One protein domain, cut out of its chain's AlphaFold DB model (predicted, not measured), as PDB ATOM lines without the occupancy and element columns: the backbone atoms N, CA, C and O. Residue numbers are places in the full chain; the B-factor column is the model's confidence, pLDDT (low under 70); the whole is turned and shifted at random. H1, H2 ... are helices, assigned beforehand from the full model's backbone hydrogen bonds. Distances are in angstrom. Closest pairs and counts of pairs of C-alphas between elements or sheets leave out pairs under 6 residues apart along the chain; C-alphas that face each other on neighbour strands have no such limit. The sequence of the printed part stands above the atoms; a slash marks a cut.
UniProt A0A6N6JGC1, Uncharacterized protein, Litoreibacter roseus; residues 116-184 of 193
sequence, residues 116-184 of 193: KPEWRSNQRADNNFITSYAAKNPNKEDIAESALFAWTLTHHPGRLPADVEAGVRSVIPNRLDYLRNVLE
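Overview. This is residues 116 to 184 of the 193 residues of an uncharacterized protein of Litoreibacter roseus (UniProt A0A6N6JGC1). Five helices form a compact cluster in which H3, the longest, and H5 cross at the core nearly at right angles. H1 packs on H5 as well, the short H2 packs on the first part of H3, and H4 makes a corner with H5 and comes near the later part of H3. The printed part has 69 residues with five named helices, H1 to H5 in order along the chain, and no named strand; its class is all helix. It is compact, with a radius of gyration of the C-alphas of 11.2 A and spans of 31 by 26 by 17 A.

Along the chain. H1 holds residues 117 to 126 and measures 14.4 A from its first to its last C-alpha, beginning at C-alpha 117 at (222.338, 191.400, 217.939). H2 is residues 132 to 136, five residues. H3 is residues 141 to 155, 21.7 A long, with C-alpha 141 at (210.312, 193.083, 229.654). H4 holds residues 162 to 171 over 14.1 A. H5 holds residues 173 to 183 over 15.3 A, ending at C-alpha 183 at (224.159, 182.958, 233.698).

Arrangement. H1 touches H5, the closest C-alphas being those of Asn 122 and Asn 174, 5.2 A apart. The two run opposite ways at a tilt of 38 degrees, only just steep. H1 and H4 are close but not clearly touching, with the C-alphas of Asp 126 and Val 171 closest at 6.5 A. H1 and H3 are apart, but only just, their closest C-alphas being 8.5 A apart. H2 touches H3 with residues 141 to 145 of H3 alone; the closest C-alphas are those of Ala 134 and Asp 142, at 4.6 A. H3 touches H5, with the C-alphas of Ala 150 and Leu 176 closest at 5.6 A. Their lines stand at 72 degrees, only just about perpendicular. H4 is close to H3 but not clearly touching it: the closest C-alphas, of Leu 153 and Glu 165, are 7.2 A apart, at a steep tilt of 50 degrees, opposite ways. H4 and H5 are also close but not clearly touching, with the C-alphas of Arg 169 and Leu 176 closest at 7.1 A, and about perpendicular at 81 degrees. H2 is apart from H1, H4 and H5. Every O i to N i+4 pair is within hydrogen-bond range in H1, H2, H4 and H5; in H3 10 of 11 are.

Size, cuts and confidence. The C-alphas of Pro 117 and Pro 161 are the two farthest apart, at 32.2 A. The printed part has no cut. The links from H1 to H2, H2 to H3 and H4 to H5 are tight, and the link from H3 to H4, six residues, is short. The mean pLDDT of the printed part is 97.3, and no printed residue is under 70.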
ATOM      1  N   LYS A 116     222.311 193.677 222.185       97.44
ATOM      2  CA  LYS A 116     223.073 192.610 221.529       97.44
ATOM      3  C   LYS A 116     222.314 192.070 220.309       97.44
ATOM      4  O   LYS A 116     221.146 191.687 220.434       97.44
ATOM      5  N   PRO A 117     222.944 192.013 219.120       97.56
ATOM      6  CA  PRO A 117     222.338 191.400 217.939       97.56
ATOM      7  C   PRO A 117     221.901 189.950 218.174       97.56
ATOM      8  O   PRO A 117     220.864 189.539 217.654       97.56
ATOM      9  N   GLU A 118     222.659 189.205 218.980       97.62
ATOM     10  CA  GLU A 118     222.400 187.813 219.345       97.62
ATOM     11  C   GLU A 118     221.077 187.678 220.102       97.62
ATOM     12  O   GLU A 118     220.238 186.869 219.712       97.62
ATOM     13  N   TRP A 119     220.838 188.531 221.108       97.94
ATOM     14  CA  TRP A 119     219.572 188.559 221.846       97.94
ATOM     15  C   TRP A 119     218.383 188.787 220.908       97.94
ATOM     16  O   TRP A 119     217.438 187.999 220.876       97.94
ATOM     17  N   ARG A 120     218.468 189.816 220.055       96.75
ATOM     18  CA  ARG A 120     217.408 190.131 219.083       96.75
ATOM     19  C   ARG A 120     217.203 189.011 218.062       96.75
ATOM     20  O   ARG A 120     216.093 188.828 217.565       96.75
ATOM     21  N   SER A 121     218.266 188.295 217.699       98.19
ATOM     22  CA  SER A 121     218.186 187.141 216.804       98.19
ATOM     23  C   SER A 121     217.447 185.980 217.463       98.19
ATOM     24  O   SER A 121     216.550 185.417 216.841       98.19
ATOM     25  N   ASN A 122     217.760 185.675 218.724       98.31
ATOM     26  CA  ASN A 122     217.100 184.615 219.487       98.31
ATOM     27  C   ASN A 122     215.623 184.932 219.756       98.31
ATOM     28  O   ASN A 122     214.776 184.073 219.539       98.31
ATOM     29  N   GLN A 123     215.294 186.180 220.109       97.75
ATOM     30  CA  GLN A 123     213.903 186.626 220.262       97.75
ATOM     31  C   GLN A 123     213.090 186.409 218.970       97.75
ATOM     32  O   GLN A 123     211.979 185.885 219.013       97.75
ATOM     33  N   ARG A 124     213.655 186.751 217.799       97.75
ATOM     34  CA  ARG A 124     213.009 186.502 216.495       97.75
ATOM     35  C   ARG A 124     212.905 185.019 216.146       97.75
ATOM     36  O   ARG A 124     211.933 184.634 215.507       97.75
ATOM     37  N   ALA A 125     213.903 184.216 216.510       98.38
ATOM     38  CA  ALA A 125     213.914 182.781 216.238       98.38
ATOM     39  C   ALA A 125     212.859 182.031 217.065       98.38
ATOM     40  O   ALA A 125     212.213 181.128 216.543       98.38
ATOM     41  N   ASP A 126     212.653 182.440 218.318       98.44
ATOM     42  CA  ASP A 126     211.586 181.914 219.173       98.44
ATOM     43  C   ASP A 126     210.194 182.347 218.688       98.44
ATOM     44  O   ASP A 126     209.241 181.574 218.756       98.44
ATOM     45  N   ASN A 127     210.072 183.581 218.175       95.94
ATOM     46  CA  ASN A 127     208.844 184.142 217.596       95.94
ATOM     47  C   ASN A 127     207.605 184.056 218.521       95.94
ATOM     48  O   ASN A 127     206.465 183.974 218.063       95.94
ATOM     49  N   ASN A 128     207.826 184.056 219.833       97.56
ATOM     50  CA  ASN A 128     206.790 184.068 220.864       97.56
ATOM     51  C   ASN A 128     207.370 184.654 222.165       97.56
ATOM     52  O   ASN A 128     208.536 185.031 222.184       97.56
ATOM     53  N   PHE A 129     206.607 184.759 223.251       98.19
ATOM     54  CA  PHE A 129     207.085 185.278 224.540       98.19
ATOM     55  C   PHE A 129     206.568 184.420 225.686       98.19
ATOM     56  O   PHE A 129     205.478 183.858 225.590       98.19
ATOM     57  N   ILE A 130     207.351 184.318 226.763       97.31
ATOM     58  CA  ILE A 130     207.000 183.432 227.875       97.31
ATOM     59  C   ILE A 130     205.826 183.954 228.710       97.31
ATOM     60  O   ILE A 130     205.023 183.162 229.199       97.31
ATOM     61  N   THR A 131     205.664 185.276 228.797       97.62
ATOM     62  CA  THR A 131     204.518 185.913 229.449       97.62
ATOM     63  C   THR A 131     203.836 186.930 228.540       97.62
ATOM     64  O   THR A 131     204.411 187.468 227.588       97.62
ATOM     65  N   SER A 132     202.572 187.230 228.851       98.06
ATOM     66  CA  SER A 132     201.835 188.296 228.162       98.06
ATOM     67  C   SER A 132     202.427 189.687 228.417       98.06
ATOM     68  O   SER A 132     202.240 190.582 227.594       98.06
ATOM     69  N   TYR A 133     203.141 189.869 229.532       97.44
ATOM     70  CA  TYR A 133     203.820 191.116 229.866       97.44
ATOM     71  C   TYR A 133     205.034 191.335 228.954       97.44
ATOM     72  O   TYR A 133     205.085 192.350 228.252       97.44
ATOM     73  N   ALA A 134     205.891 190.314 228.813       98.06
ATOM     74  CA  ALA A 134     206.966 190.286 227.819       98.06
ATOM     75  C   ALA A 134     206.450 190.534 226.391       98.06
ATOM     76  O   ALA A 134     207.016 191.340 225.657       98.06
ATOM     77  N   ALA A 135     205.332 189.909 226.005       98.12
ATOM     78  CA  ALA A 135     204.752 190.083 224.671       98.12
ATOM     79  C   ALA A 135     204.286 191.520 224.379       98.12
ATOM     80  O   ALA A 135     204.386 191.984 223.243       98.12
ATOM     81  N   LYS A 136     203.746 192.222 225.386       98.38
ATOM     82  CA  LYS A 136     203.274 193.610 225.244       98.38
ATOM     83  C   LYS A 136     204.430 194.603 225.164       98.38
ATOM     84  O   LYS A 136     204.312 195.600 224.456       98.38
ATOM     85  N   ASN A 137     205.532 194.316 225.853       97.44
ATOM     86  CA  ASN A 137     206.679 195.211 225.991       97.44
ATOM     87  C   ASN A 137     208.004 194.495 225.642       97.44
ATOM     88  O   ASN A 137     208.931 194.465 226.451       97.44
ATOM     89  N   PRO A 138     208.154 193.941 224.428       96.62
ATOM     90  CA  PRO A 138     209.210 192.971 224.114       96.62
ATOM     91  C   PRO A 138     210.631 193.542 224.111       96.62
ATOM     92  O   PRO A 138     211.604 192.800 224.216       96.62
ATOM     93  N   ASN A 139     210.770 194.861 223.981       95.12
ATOM     94  CA  ASN A 139     212.070 195.531 224.043       95.12
ATOM     95  C   ASN A 139     212.514 195.847 225.474       95.12
ATOM     96  O   ASN A 139     213.657 196.256 225.656       95.12
ATOM     97  N   LYS A 140     211.609 195.715 226.448       96.00
ATOM     98  CA  LYS A 140     211.858 196.062 227.843       96.00
ATOM     99  C   LYS A 140     211.786 194.832 228.741       96.00
ATOM    100  O   LYS A 140     212.758 194.505 229.400       96.00
ATOM    101  N   GLU A 141     210.676 194.113 228.675       98.31
ATOM    102  CA  GLU A 141     210.312 193.083 229.654       98.31
ATOM    103  C   GLU A 141     210.852 191.699 229.320       98.31
ATOM    104  O   GLU A 141     210.977 190.836 230.181       98.31
ATOM    105  N   ASP A 142     211.206 191.462 228.059       98.56
ATOM    106  CA  ASP A 142     211.537 190.116 227.611       98.56
ATOM    107  C   ASP A 142     212.772 189.519 228.304       98.56
ATOM    108  O   ASP A 142     212.804 188.322 228.585       98.56
ATOM    109  N   ILE A 143     213.787 190.340 228.594       98.69
ATOM    110  CA  ILE A 143     214.997 189.880 229.288       98.69
ATOM    111  C   ILE A 143     214.665 189.508 230.731       98.69
ATOM    112  O   ILE A 143     214.996 188.398 231.143       98.69
ATOM    113  N   ALA A 144     214.010 190.403 231.476       98.44
ATOM    114  CA  ALA A 144     213.681 190.191 232.883       98.44
ATOM    115  C   ALA A 144     212.779 188.964 233.078       98.44
ATOM    116  O   ALA A 144     213.101 188.062 233.856       98.44
ATOM    117  N   GLU A 145     211.720 188.867 232.274       98.50
ATOM    118  CA  GLU A 145     210.778 187.750 232.289       98.50
ATOM    119  C   GLU A 145     211.448 186.430 231.882       98.50
ATOM    120  O   GLU A 145     211.291 185.411 232.551       98.50
ATOM    121  N   SER A 146     212.249 186.419 230.810       98.56
ATOM    122  CA  SER A 146     212.932 185.195 230.370       98.56
ATOM    123  C   SER A 146     214.015 184.741 231.357       98.56
ATOM    124  O   SER A 146     214.208 183.535 231.549       98.56
ATOM    125  N   ALA A 147     214.727 185.678 231.993       98.44
ATOM    126  CA  ALA A 147     215.796 185.381 232.944       98.44
ATOM    127  C   ALA A 147     215.276 184.684 234.209       98.44
ATOM    128  O   ALA A 147     215.932 183.753 234.682       98.44
ATOM    129  N   LEU A 148     214.086 185.056 234.701       97.06
ATOM    130  CA  LEU A 148     213.411 184.379 235.817       97.06
ATOM    131  C   LEU A 148     213.270 182.873 235.566       97.06
ATOM    132  O   LEU A 148     213.690 182.041 236.381       97.06
ATOM    133  N   PHE A 149     212.721 182.509 234.404       97.81
ATOM    134  CA  PHE A 149     212.540 181.109 234.032       97.81
ATOM    135  C   PHE A 149     213.875 180.411 233.770       97.81
ATOM    136  O   PHE A 149     214.072 179.286 234.230       97.81
ATOM    137  N   ALA A 150     214.812 181.061 233.076       98.06
ATOM    138  CA  ALA A 150     216.127 180.483 232.803       98.06
ATOM    139  C   ALA A 150     216.891 180.150 234.093       98.06
ATOM    140  O   ALA A 150     217.448 179.053 234.218       98.06
ATOM    141  N   TRP A 151     216.867 181.062 235.067       97.25
ATOM    142  CA  TRP A 151     217.478 180.867 236.376       97.25
ATOM    143  C   TRP A 151     216.798 179.731 237.149       97.25
ATOM    144  O   TRP A 151     217.462 178.792 237.599       97.25
ATOM    145  N   THR A 152     215.465 179.758 237.224       95.44
ATOM    146  CA  THR A 152     214.667 178.754 237.944       95.44
ATOM    147  C   THR A 152     214.863 177.349 237.378       95.44
ATOM    148  O   THR A 152     215.161 176.426 238.130       95.44
ATOM    149  N   LEU A 153     214.785 177.175 236.056       96.62
ATOM    150  CA  LEU A 153     214.964 175.868 235.410       96.62
ATOM    151  C   LEU A 153     216.389 175.314 235.534       96.62
ATOM    152  O   LEU A 153     216.584 174.106 235.385       96.62
ATOM    153  N   THR A 154     217.382 176.178 235.756       95.38
ATOM    154  CA  THR A 154     218.790 175.780 235.882       95.38
ATOM    155  C   THR A 154     219.134 175.379 237.311       95.38
ATOM    156  O   THR A 154     219.755 174.339 237.519       95.38
ATOM    157  N   HIS A 155     218.715 176.172 238.299       93.50
ATOM    158  CA  HIS A 155     219.116 175.979 239.696       93.50
ATOM    159  C   HIS A 155     218.056 175.293 240.562       93.50
ATOM    160  O   HIS A 155     218.384 174.733 241.609       93.50
ATOM    161  N   HIS A 156     216.796 175.296 240.129       92.81
ATOM    162  CA  HIS A 156     215.666 174.727 240.863       92.81
ATOM    163  C   HIS A 156     214.735 173.899 239.953       92.81
ATOM    164  O   HIS A 156     213.526 174.152 239.928       92.81
ATOM    165  N   PRO A 157     215.258 172.907 239.206       94.25
ATOM    166  CA  PRO A 157     214.428 172.077 238.336       94.25
ATOM    167  C   PRO A 157     213.344 171.341 239.138       94.25
ATOM    168  O   PRO A 157     213.607 170.815 240.222       94.25
ATOM    169  N   GLY A 158     212.126 171.288 238.599       94.94
ATOM    170  CA  GLY A 158     210.953 170.670 239.221       94.94
ATOM    171  C   GLY A 158     210.206 171.566 240.212       94.94
ATOM    172  O   GLY A 158     209.252 171.106 240.840       94.94
ATOM    173  N   ARG A 159     210.624 172.829 240.383       93.00
ATOM    174  CA  ARG A 159     209.940 173.792 241.263       93.00
ATOM    175  C   ARG A 159     208.703 174.413 240.611       93.00
ATOM    176  O   ARG A 159     207.807 174.856 241.324       93.00
ATOM    177  N   LEU A 160     208.650 174.426 239.281       94.44
ATOM    178  CA  LEU A 160     207.476 174.821 238.507       94.44
ATOM    179  C   LEU A 160     206.676 173.576 238.086       94.44
ATOM    180  O   LEU A 160     207.253 172.491 237.965       94.44
ATOM    181  N   PRO A 161     205.361 173.703 237.823       97.00
ATOM    182  CA  PRO A 161     204.585 172.632 237.208       97.00
ATOM    183  C   PRO A 161     205.240 172.120 235.914       97.00
ATOM    184  O   PRO A 161     205.803 172.890 235.135       97.00
ATOM    185  N   ALA A 162     205.178 170.808 235.674       97.50
ATOM    186  CA  ALA A 162     205.903 170.175 234.566       97.50
ATOM    187  C   ALA A 162     205.481 170.699 233.179       97.50
ATOM    188  O   ALA A 162     206.303 170.792 232.269       97.50
ATOM    189  N   ASP A 163     204.206 171.055 233.023       97.31
ATOM    190  CA  ASP A 163     203.663 171.693 231.824       97.31
ATOM    191  C   ASP A 163     204.200 173.115 231.630       97.31
ATOM    192  O   ASP A 163     204.492 173.495 230.498       97.31
ATOM    193  N   VAL A 164     204.422 173.868 232.713       97.19
ATOM    194  CA  VAL A 164     205.076 175.184 232.661       97.19
ATOM    195  C   VAL A 164     206.529 175.039 232.214       97.19
ATOM    196  O   VAL A 164     206.941 175.724 231.280       97.19
ATOM    197  N   GLU A 165     207.306 174.119 232.797       97.88
ATOM    198  CA  GLU A 165     208.699 173.912 232.373       97.88
ATOM    199  C   GLU A 165     208.808 173.485 230.903       97.88
ATOM    200  O   GLU A 165     209.662 173.984 230.163       97.88
ATOM    201  N   ALA A 166     207.939 172.568 230.466       97.88
ATOM    202  CA  ALA A 166     207.857 172.154 229.069       97.88
ATOM    203  C   ALA A 166     207.448 173.328 228.163       97.88
ATOM    204  O   ALA A 166     208.035 173.520 227.096       97.88
ATOM    205  N   GLY A 167     206.498 174.148 228.624       97.94
ATOM    206  CA  GLY A 167     206.073 175.388 227.988       97.94
ATOM    207  C   GLY A 167     207.253 176.321 227.738       97.94
ATOM    208  O   GLY A 167     207.526 176.634 226.582       97.94
ATOM    209  N   VAL A 168     208.028 176.666 228.769       97.88
ATOM    210  CA  VAL A 168     209.226 177.520 228.644       97.88
ATOM    211  C   VAL A 168     210.196 176.977 227.592       97.88
ATOM    212  O   VAL A 168     210.595 177.707 226.684       97.88
ATOM    213  N   ARG A 169     210.540 175.683 227.673       97.62
ATOM    214  CA  ARG A 169     211.485 175.036 226.743       97.62
ATOM    215  C   ARG A 169     210.983 175.024 225.299       97.62
ATOM    216  O   ARG A 169     211.795 174.967 224.385       97.62
ATOM    217  N   SER A 170     209.668 175.059 225.094       98.06
ATOM    218  CA  SER A 170     209.058 175.076 223.762       98.06
ATOM    219  C   SER A 170     208.840 176.485 223.202       98.06
ATOM    220  O   SER A 170     208.980 176.684 221.999       98.06
ATOM    221  N   VAL A 171     208.515 177.459 224.058       98.19
ATOM    222  CA  VAL A 171     208.135 178.826 223.664       98.19
ATOM    223  C   VAL A 171     209.356 179.711 223.450       98.19
ATOM    224  O   VAL A 171     209.347 180.534 222.537       98.19
ATOM    225  N   ILE A 172     210.394 179.562 224.279       98.25
ATOM    226  CA  ILE A 172     211.585 180.419 224.237       98.25
ATOM    227  C   ILE A 172     212.921 179.647 224.144       98.25
ATOM    228  O   ILE A 172     213.875 180.025 224.824       98.25
ATOM    229  N   PRO A 173     213.042 178.554 223.359       98.50
ATOM    230  CA  PRO A 173     214.218 177.679 223.396       98.50
ATOM    231  C   PRO A 173     215.545 178.416 223.160       98.50
ATOM    232  O   PRO A 173     216.515 178.169 223.874       98.50
ATOM    233  N   ASN A 174     215.597 179.354 222.209       98.69
ATOM    234  CA  ASN A 174     216.837 180.047 221.859       98.69
ATOM    235  C   ASN A 174     217.233 181.073 222.927       98.69
ATOM    236  O   ASN A 174     218.410 181.167 223.282       98.69
ATOM    237  N   ARG A 175     216.276 181.848 223.462       98.44
ATOM    238  CA  ARG A 175     216.562 182.766 224.581       98.44
ATOM    239  C   ARG A 175     216.889 182.014 225.863       98.44
ATOM    240  O   ARG A 175     217.780 182.456 226.585       98.44
ATOM    241  N   LEU A 176     216.232 180.883 226.124       98.50
ATOM    242  CA  LEU A 176     216.529 180.028 227.270       98.50
ATOM    243  C   LEU A 176     217.979 179.540 227.214       98.50
ATOM    244  O   LEU A 176     218.711 179.729 228.180       98.50
ATOM    245  N   ASP A 177     218.419 178.975 226.089       98.31
ATOM    246  CA  ASP A 177     219.801 178.508 225.937       98.31
ATOM    247  C   ASP A 177     220.811 179.662 226.009       98.31
ATOM    248  O   ASP A 177     221.848 179.545 226.664       98.31
ATOM    249  N   TYR A 178     220.496 180.809 225.403       98.19
ATOM    250  CA  TYR A 178     221.337 182.003 225.486       98.19
ATOM    251  C   TYR A 178     221.517 182.489 226.930       98.19
ATOM    252  O   TYR A 178     222.646 182.699 227.371       98.19
ATOM    253  N   LEU A 179     220.423 182.625 227.684       98.31
ATOM    254  CA  LEU A 179     220.460 183.067 229.078       98.31
ATOM    255  C   LEU A 179     221.152 182.051 229.982       98.31
ATOM    256  O   LEU A 179     221.922 182.454 230.845       98.31
ATOM    257  N   ARG A 180     220.955 180.745 229.763       97.19
ATOM    258  CA  ARG A 180     221.678 179.701 230.509       97.19
ATOM    259  C   ARG A 180     223.187 179.834 230.351       97.19
ATOM    260  O   ARG A 180     223.895 179.734 231.343       97.19
ATOM    261  N   ASN A 181     223.663 180.130 229.142       96.81
ATOM    262  CA  ASN A 181     225.087 180.368 228.898       96.81
ATOM    263  C   ASN A 181     225.576 181.672 229.548       96.81
ATOM    264  O   ASN A 181     226.658 181.706 230.123       96.81
ATOM    265  N   VAL A 182     224.786 182.753 229.488       96.25
ATOM    266  CA  VAL A 182     225.135 184.031 230.140       96.25
ATOM    267  C   VAL A 182     225.236 183.869 231.661       96.25
ATOM    268  O   VAL A 182     226.171 184.380 232.278       96.25
ATOM    269  N   LEU A 183     224.293 183.138 232.254       96.38
ATOM    270  CA  LEU A 183     224.159 182.958 233.698       96.38
ATOM    271  C   LEU A 183     225.007 181.797 234.244       96.38
ATOM    272  O   LEU A 183     225.100 181.649 235.455       96.38
ATOM    273  N   GLU A 184     225.664 180.996 233.400       94.81
ATOM    274  CA  GLU A 184     226.446 179.822 233.829       94.81
ATOM    275  C   GLU A 184     227.546 180.175 234.844       94.81
ATOM    276  O   GLU A 184     227.816 179.420 235.776       94.81
TER     277      GLU A 184